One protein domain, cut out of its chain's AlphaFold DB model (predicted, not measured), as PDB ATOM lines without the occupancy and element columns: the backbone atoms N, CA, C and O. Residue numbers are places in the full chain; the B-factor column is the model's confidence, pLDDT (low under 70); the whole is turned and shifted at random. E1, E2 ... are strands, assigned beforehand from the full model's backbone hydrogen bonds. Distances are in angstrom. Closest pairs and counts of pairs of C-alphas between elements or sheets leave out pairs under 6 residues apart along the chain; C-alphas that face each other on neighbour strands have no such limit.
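Overview. This is residues 7 to 76 of the 76 residues of an uncharacterized protein of Corallococcus sp. AB032C (UniProt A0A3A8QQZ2). Two antiparallel sheets make a sandwich, only partly face to face: a twisted sheet E1-E2-E3-E4 and a smaller sheet E5-E6-E7. They come together beside edge strands E1 and E5 and gape toward the opposite edges, E4 and E7. The 70 printed residues hold seven named strands, in order E1 to E7, and no named helix; the class is all strand. The whole is compact, with a radius of gyration of the C-alphas of 12.0 A and spans of 36 by 25 by 15 A.

Arrangement. E1, residues 7 to 13, forms a hairpin with E2, residues 16 to 23; N 11 and O 18 are 2.9 A apart. E3, residues 26 to 32, follows with N 21 and O 28 at 2.9 A, then E4, residues 38 to 45, with N 29 and O 41 at 2.8 A: a meander, each strand the antiparallel neighbour of the one before. E5, residues 53 to 56, touches E1, the closest C-alphas being those of Asp 9 and Ser 53, 5.2 A. E6, residues 63 to 69, has N 55 and O 64 at 2.9 A to E5, and N 69 and O 72 at 2.9 A to E7, residues 72 to 75: a second meander, with staggered pairing along E6. E4 and E7 are apart.

Along the chain. E1 begins at C-alpha 7 (38.137, 34.564, -29.403) and is 20.6 A long; E2 is 22.3 A, E3 19.4 A, E4 20.3 A and E6 19.0 A. E7 ends at C-alpha 75 (40.875, 45.207, -41.742).

Size, cuts and confidence. The C-alphas farthest apart, those of Gln 35 and Gly 71, are 38.8 A from each other. The printed part has no cut and no long link; no printed residue is under 70 in pLDDT.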
ATOM      1  N   ALA A   7      38.987  34.653 -28.212       92.75
ATOM      2  CA  ALA A   7      38.137  34.564 -29.403       92.75
ATOM      3  C   ALA A   7      38.987  34.113 -30.591       92.75
ATOM      4  O   ALA A   7      40.144  34.517 -30.701       92.75
ATOM      5  N   SER A   8      38.431  33.283 -31.467       94.38
ATOM      6  CA  SER A   8      39.162  32.764 -32.618       94.38
ATOM      7  C   SER A   8      38.252  32.504 -33.804       94.38
ATOM      8  O   SER A   8      37.078  32.186 -33.619       94.38
ATOM      9  N   ASP A   9      38.841  32.559 -34.991       97.62
ATOM     10  CA  ASP A   9      38.238  32.131 -36.249       97.62
ATOM     11  C   ASP A   9      39.287  31.422 -37.113       97.62
ATOM     12  O   ASP A   9      40.479  31.719 -36.994       97.62
ATOM     13  N   LEU A  10      38.861  30.477 -37.954       97.75
ATOM     14  CA  LEU A  10      39.748  29.635 -38.758       97.75
ATOM     15  C   LEU A  10      39.267  29.541 -40.208       97.75
ATOM     16  O   LEU A  10      38.118  29.203 -40.474       97.75
ATOM     17  N   ALA A  11      40.197  29.744 -41.138       98.00
ATOM     18  CA  ALA A  11      40.003  29.543 -42.567       98.00
ATOM     19  C   ALA A  11      41.023  28.537 -43.118       98.00
ATOM     20  O   ALA A  11      42.113  28.362 -42.569       98.00
ATOM     21  N   TYR A  12      40.686  27.883 -44.229       95.81
ATOM     22  CA  TYR A  12      41.588  26.979 -44.943       95.81
ATOM     23  C   TYR A  12      41.738  27.418 -46.398       95.81
ATOM     24  O   TYR A  12      40.748  27.664 -47.084       95.81
ATOM     25  N   GLY A  13      42.977  27.521 -46.874       92.81
ATOM     26  CA  GLY A  13      43.279  28.003 -48.219       92.81
ATOM     27  C   GLY A  13      44.771  27.926 -48.521       92.81
ATOM     28  O   GLY A  13      45.598  27.876 -47.614       92.81
ATOM     29  N   GLY A  14      45.135  27.830 -49.804       85.81
ATOM     30  CA  GLY A  14      46.540  27.662 -50.204       85.81
ATOM     31  C   GLY A  14      47.211  26.414 -49.603       85.81
ATOM     32  O   GLY A  14      48.413  26.427 -49.344       85.81
ATOM     33  N   GLY A  15      46.424  25.367 -49.317       89.88
ATOM     34  CA  GLY A  15      46.894  24.095 -48.756       89.88
ATOM     35  C   GLY A  15      47.225  24.111 -47.259       89.88
ATOM     36  O   GLY A  15      47.809  23.147 -46.769       89.88
ATOM     37  N   LYS A  16      46.881  25.174 -46.519       92.56
ATOM     38  CA  LYS A  16      47.177  25.280 -45.083       92.56
ATOM     39  C   LYS A  16      46.036  25.948 -44.299       92.56
ATOM     40  O   LYS A  16      45.304  26.761 -44.867       92.56
ATOM     41  N   PRO A  17      45.872  25.632 -43.004       96.44
ATOM     42  CA  PRO A  17      44.954  26.363 -42.147       96.44
ATOM     43  C   PRO A  17      45.569  27.702 -41.707       96.44
ATOM     44  O   PRO A  17      46.782  27.818 -41.506       96.44
ATOM     45  N   VAL A  18      44.713  28.701 -41.521       97.75
ATOM     46  CA  VAL A  18      45.050  30.007 -40.951       97.75
ATOM     47  C   VAL A  18      44.042  30.323 -39.854       97.75
ATOM     48  O   VAL A  18      42.843  30.143 -40.045       97.75
ATOM     49  N   VAL A  19      44.519  30.796 -38.706       97.56
ATOM     50  CA  VAL A  19      43.677  31.109 -37.546       97.56
ATOM     51  C   VAL A  19      43.939  32.534 -37.069       97.56
ATOM     52  O   VAL A  19      45.085  32.923 -36.873       97.56
ATOM     53  N   ALA A  20      42.889  33.320 -36.854       97.44
ATOM     54  CA  ALA A  20      42.991  34.567 -36.104       97.44
ATOM     55  C   ALA A  20      42.671  34.274 -34.636       97.44
ATOM     56  O   ALA A  20      41.646  33.659 -34.347       97.44
ATOM     57  N   LEU A  21      43.528  34.703 -33.707       95.44
ATOM     58  CA  LEU A  21      43.306  34.535 -32.269       95.44
ATOM     59  C   LEU A  21      43.404  35.864 -31.542       95.44
ATOM     60  O   LEU A  21      44.386  36.589 -31.683       95.44
ATOM     61  N   ARG A  22      42.422  36.114 -30.682       94.31
ATOM     62  CA  ARG A  22      42.489  37.122 -29.634       94.31
ATOM     63  C   ARG A  22      42.748  36.448 -28.290       94.31
ATOM     64  O   ARG A  22      41.987  35.564 -27.901       94.31
ATOM     65  N   ASN A  23      43.763  36.918 -27.569       91.56
ATOM     66  CA  ASN A  23      43.995  36.606 -26.159       91.56
ATOM     67  C   ASN A  23      44.081  37.916 -25.361       91.56
ATOM     68  O   ASN A  23      45.031  38.687 -25.522       91.56
ATOM     69  N   GLY A  24      43.056  38.205 -24.554       91.06
ATOM     70  CA  GLY A  24      42.892  39.536 -23.969       91.06
ATOM     71  C   GLY A  24      42.722  40.572 -25.081       91.06
ATOM     72  O   GLY A  24      41.832  40.444 -25.916       91.06
ATOM     73  N   THR A  25      43.584  41.578 -25.155       93.44
ATOM     74  CA  THR A  25      43.581  42.539 -26.274       93.44
ATOM     75  C   THR A  25      44.591  42.195 -27.363       93.44
ATOM     76  O   THR A  25      44.609  42.870 -28.384       93.44
ATOM     77  N   SER A  26      45.421  41.161 -27.198       94.25
ATOM     78  CA  SER A  26      46.414  40.780 -28.205       94.25
ATOM     79  C   SER A  26      45.755  40.018 -29.352       94.25
ATOM     80  O   SER A  26      45.049  39.041 -29.100       94.25
ATOM     81  N   LEU A  27      45.991  40.455 -30.590       95.94
ATOM     82  CA  LEU A  27      45.579  39.761 -31.809       95.94
ATOM     83  C   LEU A  27      46.800  39.145 -32.488       95.94
ATOM     84  O   LEU A  27      47.783  39.840 -32.752       95.94
ATOM     85  N   SER A  28      46.693  37.870 -32.843       96.44
ATOM     86  CA  SER A  28      47.718  37.134 -33.579       96.44
ATOM     87  C   SER A  28      47.119  36.358 -34.745       96.44
ATOM     88  O   SER A  28      45.989  35.873 -34.668       96.44
ATOM     89  N   LEU A  29      47.912  36.194 -35.801       97.25
ATOM     90  CA  LEU A  29      47.645  35.280 -36.904       97.25
ATOM     91  C   LEU A  29      48.487  34.017 -36.723       97.25
ATOM     92  O   LEU A  29      49.706  34.097 -36.579       97.25
ATOM     93  N   GLY A  30      47.839  32.861 -36.707       96.75
ATOM     94  CA  GLY A  30      48.480  31.557 -36.674       96.75
ATOM     95  C   GLY A  30      48.489  30.907 -38.053       96.75
ATOM     96  O   GLY A  30      47.459  30.846 -38.722       96.75
ATOM     97  N   THR A  31      49.639  30.373 -38.450       96.44
ATOM     98  CA  THR A  31      49.811  29.514 -39.631       96.44
ATOM     99  C   THR A  31      50.601  28.271 -39.246       96.44
ATOM    100  O   THR A  31      51.259  28.257 -38.209       96.44
ATOM    101  N   THR A  32      50.594  27.230 -40.075       95.94
ATOM    102  CA  THR A  32      51.478  26.073 -39.876       95.94
ATOM    103  C   THR A  32      52.800  26.244 -40.622       95.94
ATOM    104  O   THR A  32      52.814  26.697 -41.769       95.94
ATOM    105  N   ASN A  33      53.911  25.851 -39.998       94.12
ATOM    106  CA  ASN A  33      55.205  25.726 -40.672       94.12
ATOM    107  C   ASN A  33      55.276  24.448 -41.537       94.12
ATOM    108  O   ASN A  33      54.304  23.697 -41.640       94.12
ATOM    109  N   ALA A  34      56.431  24.192 -42.163       93.19
ATOM    110  CA  ALA A  34      56.631  23.041 -43.052       93.19
ATOM    111  C   ALA A  34      56.460  21.677 -42.352       93.19
ATOM    112  O   ALA A  34      56.164  20.683 -43.005       93.19
ATOM    113  N   GLN A  35      56.624  21.633 -41.030       95.50
ATOM    114  CA  GLN A  35      56.458  20.446 -40.194       95.50
ATOM    115  C   GLN A  35      55.034  20.311 -39.626       95.50
ATOM    116  O   GLN A  35      54.762  19.378 -38.877       95.50
ATOM    117  N   GLY A  36      54.125  21.236 -39.952       92.56
ATOM    118  CA  GLY A  36      52.748  21.228 -39.461       92.56
ATOM    119  C   GLY A  36      52.561  21.814 -38.059       92.56
ATOM    120  O   GLY A  36      51.454  21.767 -37.528       92.56
ATOM    121  N   PHE A  37      53.599  22.399 -37.451       95.69
ATOM    122  CA  PHE A  37      53.472  23.072 -36.158       95.69
ATOM    123  C   PHE A  37      52.938  24.492 -36.322       95.69
ATOM    124  O   PHE A  37      53.310  25.203 -37.258       95.69
ATOM    125  N   TRP A  38      52.102  24.923 -35.379       95.94
ATOM    126  CA  TRP A  38      51.591  26.289 -35.341       95.94
ATOM    127  C   TRP A  38      52.695  27.299 -35.027       95.94
ATOM    128  O   TRP A  38      53.423  27.173 -34.043       95.94
ATOM    129  N   THR A  39      52.759  28.343 -35.842       96.44
ATOM    130  CA  THR A  39      53.559  29.551 -35.644       96.44
ATOM    131  C   THR A  39      52.625  30.747 -35.580       96.44
ATOM    132  O   THR A  39      51.696  30.828 -36.382       96.44
ATOM    133  N   TYR A  40      52.877  31.679 -34.661       95.19
ATOM    134  CA  TYR A  40      52.014  32.837 -34.433       95.19
ATOM    135  C   TYR A  40      52.762  34.142 -34.683       95.19
ATOM    136  O   TYR A  40      53.851  34.352 -34.148       95.19
ATOM    137  N   THR A  41      52.148  35.036 -35.447       96.75
ATOM    138  CA  THR A  41      52.610  36.409 -35.657       96.75
ATOM    139  C   THR A  41      51.638  37.361 -34.974       96.75
ATOM    140  O   THR A  41      50.451  37.365 -35.293       96.75
ATOM    141  N   GLN A  42      52.125  38.171 -34.034       96.00
ATOM    142  CA  GLN A  42      51.302  39.190 -33.384       96.00
ATOM    143  C   GLN A  42      51.009  40.325 -34.373       96.00
ATOM    144  O   GLN A  42      51.927  40.930 -34.919       96.00
ATOM    145  N   LEU A  43      49.725  40.607 -34.598       95.44
ATOM    146  CA  LEU A  43      49.253  41.663 -35.496       95.44
ATOM    147  C   LEU A  43      49.069  43.003 -34.773       95.44
ATOM    148  O   LEU A  43      49.095  44.052 -35.411       95.44
ATOM    149  N   GLY A  44      48.885  42.971 -33.449       94.56
ATOM    150  CA  GLY A  44      48.768  44.164 -32.614       94.56
ATOM    151  C   GLY A  44      47.748  43.994 -31.496       94.56
ATOM    152  O   GLY A  44      47.580  42.899 -30.957       94.56
ATOM    153  N   THR A  45      47.075  45.090 -31.147       94.06
ATOM    154  CA  THR A  45      46.031  45.121 -30.117       94.06
ATOM    155  C   THR A  45      44.652  45.408 -30.707       94.06
ATOM    156  O   THR A  45      44.509  46.153 -31.678       94.06
ATOM    157  N   VAL A  46      43.614  44.828 -30.117       94.62
ATOM    158  CA  VAL A  46      42.207  45.012 -30.496       94.62
ATOM    159  C   VAL A  46      41.389  45.459 -29.296       94.62
ATOM    160  O   VAL A  46      41.838  45.355 -28.153       94.62
ATOM    161  N   GLN A  47      40.176  45.947 -29.556       93.06
ATOM    162  CA  GLN A  47      39.223  46.219 -28.489       93.06
ATOM    163  C   GLN A  47      38.967  44.935 -27.689       93.06
ATOM    164  O   GLN A  47      38.849  43.844 -28.264       93.06
ATOM    165  N   ASP A  48      38.849  45.057 -26.367       87.56
ATOM    166  CA  ASP A  48      38.375  43.935 -25.566       87.56
ATOM    167  C   ASP A  48      36.983  43.500 -26.054       87.56
ATOM    168  O   ASP A  48      36.216  44.307 -26.582       87.56
ATOM    169  N   SER A  49      36.682  42.206 -25.939       88.25
ATOM    170  CA  SER A  49      35.522  41.513 -26.531       88.25
ATOM    171  C   SER A  49      35.482  41.395 -28.064       88.25
ATOM    172  O   SER A  49      34.608  40.690 -28.573       88.25
ATOM    173  N   SER A  50      36.441  41.971 -28.804       92.94
ATOM    174  CA  SER A  50      36.510  41.798 -30.261       92.94
ATOM    175  C   SER A  50      36.544  40.314 -30.648       92.94
ATOM    176  O   SER A  50      37.313  39.518 -30.095       92.94
ATOM    177  N   ARG A  51      35.726  39.936 -31.634       94.06
ATOM    178  CA  ARG A  51      35.718  38.599 -32.242       94.06
ATOM    179  C   ARG A  51      36.334  38.708 -33.636       94.06
ATOM    180  O   ARG A  51      35.634  39.159 -34.541       94.06
ATOM    181  N   PRO A  52      37.631  38.394 -33.806       96.19
ATOM    182  CA  PRO A  52      38.256  38.504 -35.111       96.19
ATOM    183  C   PRO A  52      37.688  37.453 -36.067       96.19
ATOM    184  O   PRO A  52      37.283  36.379 -35.622       96.19
ATOM    185  N   SER A  53      37.702  37.754 -37.362       97.94
ATOM    186  CA  SER A  53      37.429  36.782 -38.422       97.94
ATOM    187  C   SER A  53      38.536  36.822 -39.467       97.94
ATOM    188  O   SER A  53      39.163  37.866 -39.662       97.94
ATOM    189  N   VAL A  54      38.808  35.683 -40.101       98.25
ATOM    190  CA  VAL A  54      39.847  35.542 -41.121       98.25
ATOM    191  C   VAL A  54      39.265  34.974 -42.408       98.25
ATOM    192  O   VAL A  54      38.511  34.006 -42.402       98.25
ATOM    193  N   ALA A  55      39.658  35.557 -43.536       97.81
ATOM    194  CA  ALA A  55      39.347  35.048 -44.864       97.81
ATOM    195  C   ALA A  55      40.625  34.962 -45.697       97.81
ATOM    196  O   ALA A  55      41.544  35.759 -45.528       97.81
ATOM    197  N   ILE A  56      40.689  34.001 -46.614       97.50
ATOM    198  CA  ILE A  56      41.848  33.816 -47.489       97.50
ATOM    199  C   ILE A  56      41.458  34.273 -48.884       97.50
ATOM    200  O   ILE A  56      40.487  33.776 -49.457       97.50
ATOM    201  N   ARG A  57      42.208  35.230 -49.437       95.31
ATOM    202  CA  ARG A  57      41.951  35.724 -50.785       95.31
ATOM    203  C   ARG A  57      42.251  34.608 -51.799       95.31
ATOM    204  O   ARG A  57      43.381  34.123 -51.839       95.31
ATOM    205  N   PRO A  58      41.294  34.217 -52.663       92.25
ATOM    206  CA  PRO A  58      41.491  33.081 -53.567       92.25
ATOM    207  C   PRO A  58      42.595  33.272 -54.616       92.25
ATOM    208  O   PRO A  58      43.134  32.291 -55.112       92.25
ATOM    209  N   THR A  59      42.917  34.518 -54.978       94.44
ATOM    210  CA  THR A  59      43.837  34.830 -56.086       94.44
ATOM    211  C   THR A  59      45.310  34.685 -55.725       94.44
ATOM    212  O   THR A  59      46.110  34.338 -56.585       94.44
ATOM    213  N   ASP A  60      45.681  34.981 -54.480       93.62
ATOM    214  CA  ASP A  60      47.077  35.014 -54.016       93.62
ATOM    215  C   ASP A  60      47.289  34.242 -52.701       93.62
ATOM    216  O   ASP A  60      48.421  34.093 -52.242       93.62
ATOM    217  N   GLY A  61      46.218  33.720 -52.093       93.31
ATOM    218  CA  GLY A  61      46.275  32.997 -50.826       93.31
ATOM    219  C   GLY A  61      46.575  33.885 -49.618       93.31
ATOM    220  O   GLY A  61      46.830  33.350 -48.537       93.31
ATOM    221  N   VAL A  62      46.557  35.215 -49.764       95.31
ATOM    222  CA  VAL A  62      46.840  36.139 -48.661       95.31
ATOM    223  C   VAL A  62      45.688  36.092 -47.650       95.31
ATOM    224  O   VAL A  62      44.530  36.279 -48.042       95.31
ATOM    225  N   PRO A  63      45.963  35.847 -46.358       96.38
ATOM    226  CA  PRO A  63      44.955  35.950 -45.314       96.38
ATOM    227  C   PRO A  63      44.662  37.420 -44.991       96.38
ATOM    228  O   PRO A  63      45.582  38.219 -44.851       96.38
ATOM    229  N   HIS A  64      43.381  37.746 -44.842       97.12
ATOM    230  CA  HIS A  64      42.873  39.043 -44.393       97.12
ATOM    231  C   HIS A  64      42.127  38.836 -43.085       97.12
ATOM    232  O   HIS A  64      41.330  37.901 -42.972       97.12
ATOM    233  N   VAL A  65      42.363  39.707 -42.110       97.75
ATOM    234  CA  VAL A  65      41.726  39.649 -40.794       97.75
ATOM    235  C   VAL A  65      40.866  40.885 -40.594       97.75
ATOM    236  O   VAL A  65      41.318  42.004 -40.830       97.75
ATOM    237  N   CYS A  66      39.642  40.701 -40.102       97.50
ATOM    238  CA  CYS A  66      38.828  41.798 -39.595       97.50
ATOM    239  C   CYS A  66      38.632  41.691 -38.080       97.50
ATOM    240  O   CYS A  66      38.600  40.598 -37.514       97.50
ATOM    241  N   TYR A  67      38.545  42.834 -37.402       96.69
ATOM    242  CA  TYR A  67      38.395  42.921 -35.946       96.69
ATOM    243  C   TYR A  67      37.796  44.266 -35.529       96.69
ATOM    244  O   TYR A  67      37.740  45.202 -36.325       96.69
ATOM    245  N   GLN A  68      37.364  44.389 -34.272       95.44
ATOM    246  CA  GLN A  68      36.856  45.644 -33.722       95.44
ATOM    247  C   GLN A  68      37.965  46.465 -33.051       95.44
ATOM    248  O   GLN A  68      38.746  45.955 -32.241       95.44
ATOM    249  N   ARG A  69      38.005  47.759 -33.372       93.19
ATOM    250  CA  ARG A  69      38.833  48.780 -32.720       93.19
ATOM    251  C   ARG A  69      38.054  50.092 -32.707       93.19
ATOM    252  O   ARG A  69      37.495  50.474 -33.732       93.19
ATOM    253  N   ASP A  70      37.980  50.740 -31.548       91.88
ATOM    254  CA  ASP A  70      37.284  52.021 -31.352       91.88
ATOM    255  C   ASP A  70      35.838  52.021 -31.886       91.88
ATOM    256  O   ASP A  70      35.396  52.950 -32.565       91.88
ATOM    257  N   GLY A  71      35.102  50.930 -31.635       91.56
ATOM    258  CA  GLY A  71      33.719  50.764 -32.095       91.56
ATOM    259  C   GLY A  71      33.548  50.556 -33.607       91.56
ATOM    260  O   GLY A  71      32.418  50.557 -34.091       91.56
ATOM    261  N   LYS A  72      34.636  50.365 -34.366       94.25
ATOM    262  CA  LYS A  72      34.617  50.160 -35.822       94.25
ATOM    263  C   LYS A  72      35.237  48.826 -36.211       94.25
ATOM    264  O   LYS A  72      36.130  48.319 -35.534       94.25
ATOM    265  N   VAL A  73      34.797  48.281 -37.344       95.44
ATOM    266  CA  VAL A  73      35.475  47.148 -37.985       95.44
ATOM    267  C   VAL A  73      36.716  47.665 -38.713       95.44
ATOM    268  O   VAL A  73      36.632  48.583 -39.523       95.44
ATOM    269  N   THR A  74      37.861  47.073 -38.398       96.56
ATOM    270  CA  THR A  74      39.167  47.314 -39.022       96.56
ATOM    271  C   THR A  74      39.576  46.077 -39.813       96.56
ATOM    272  O   THR A  74      39.197  44.969 -39.437       96.56
ATOM    273  N   PHE A  75      40.353  46.268 -40.880       94.94
ATOM    274  CA  PHE A  75      40.875  45.207 -41.742       94.94
ATOM    275  C   PHE A  75      42.398  45.287 -41.806       94.94
ATOM    276  O   PHE A  75      42.953  46.390 -41.789       94.94
ATOM    277  N   GLN A  76      43.051  44.133 -41.881       90.94
ATOM    278  CA  GLN A  76      44.497  43.996 -42.021       90.94
ATOM    279  C   GLN A  76      44.843  42.802 -42.902       90.94
ATOM    280  O   GLN A  76      44.132  41.776 -42.794       90.94
TER     281      GLN A  76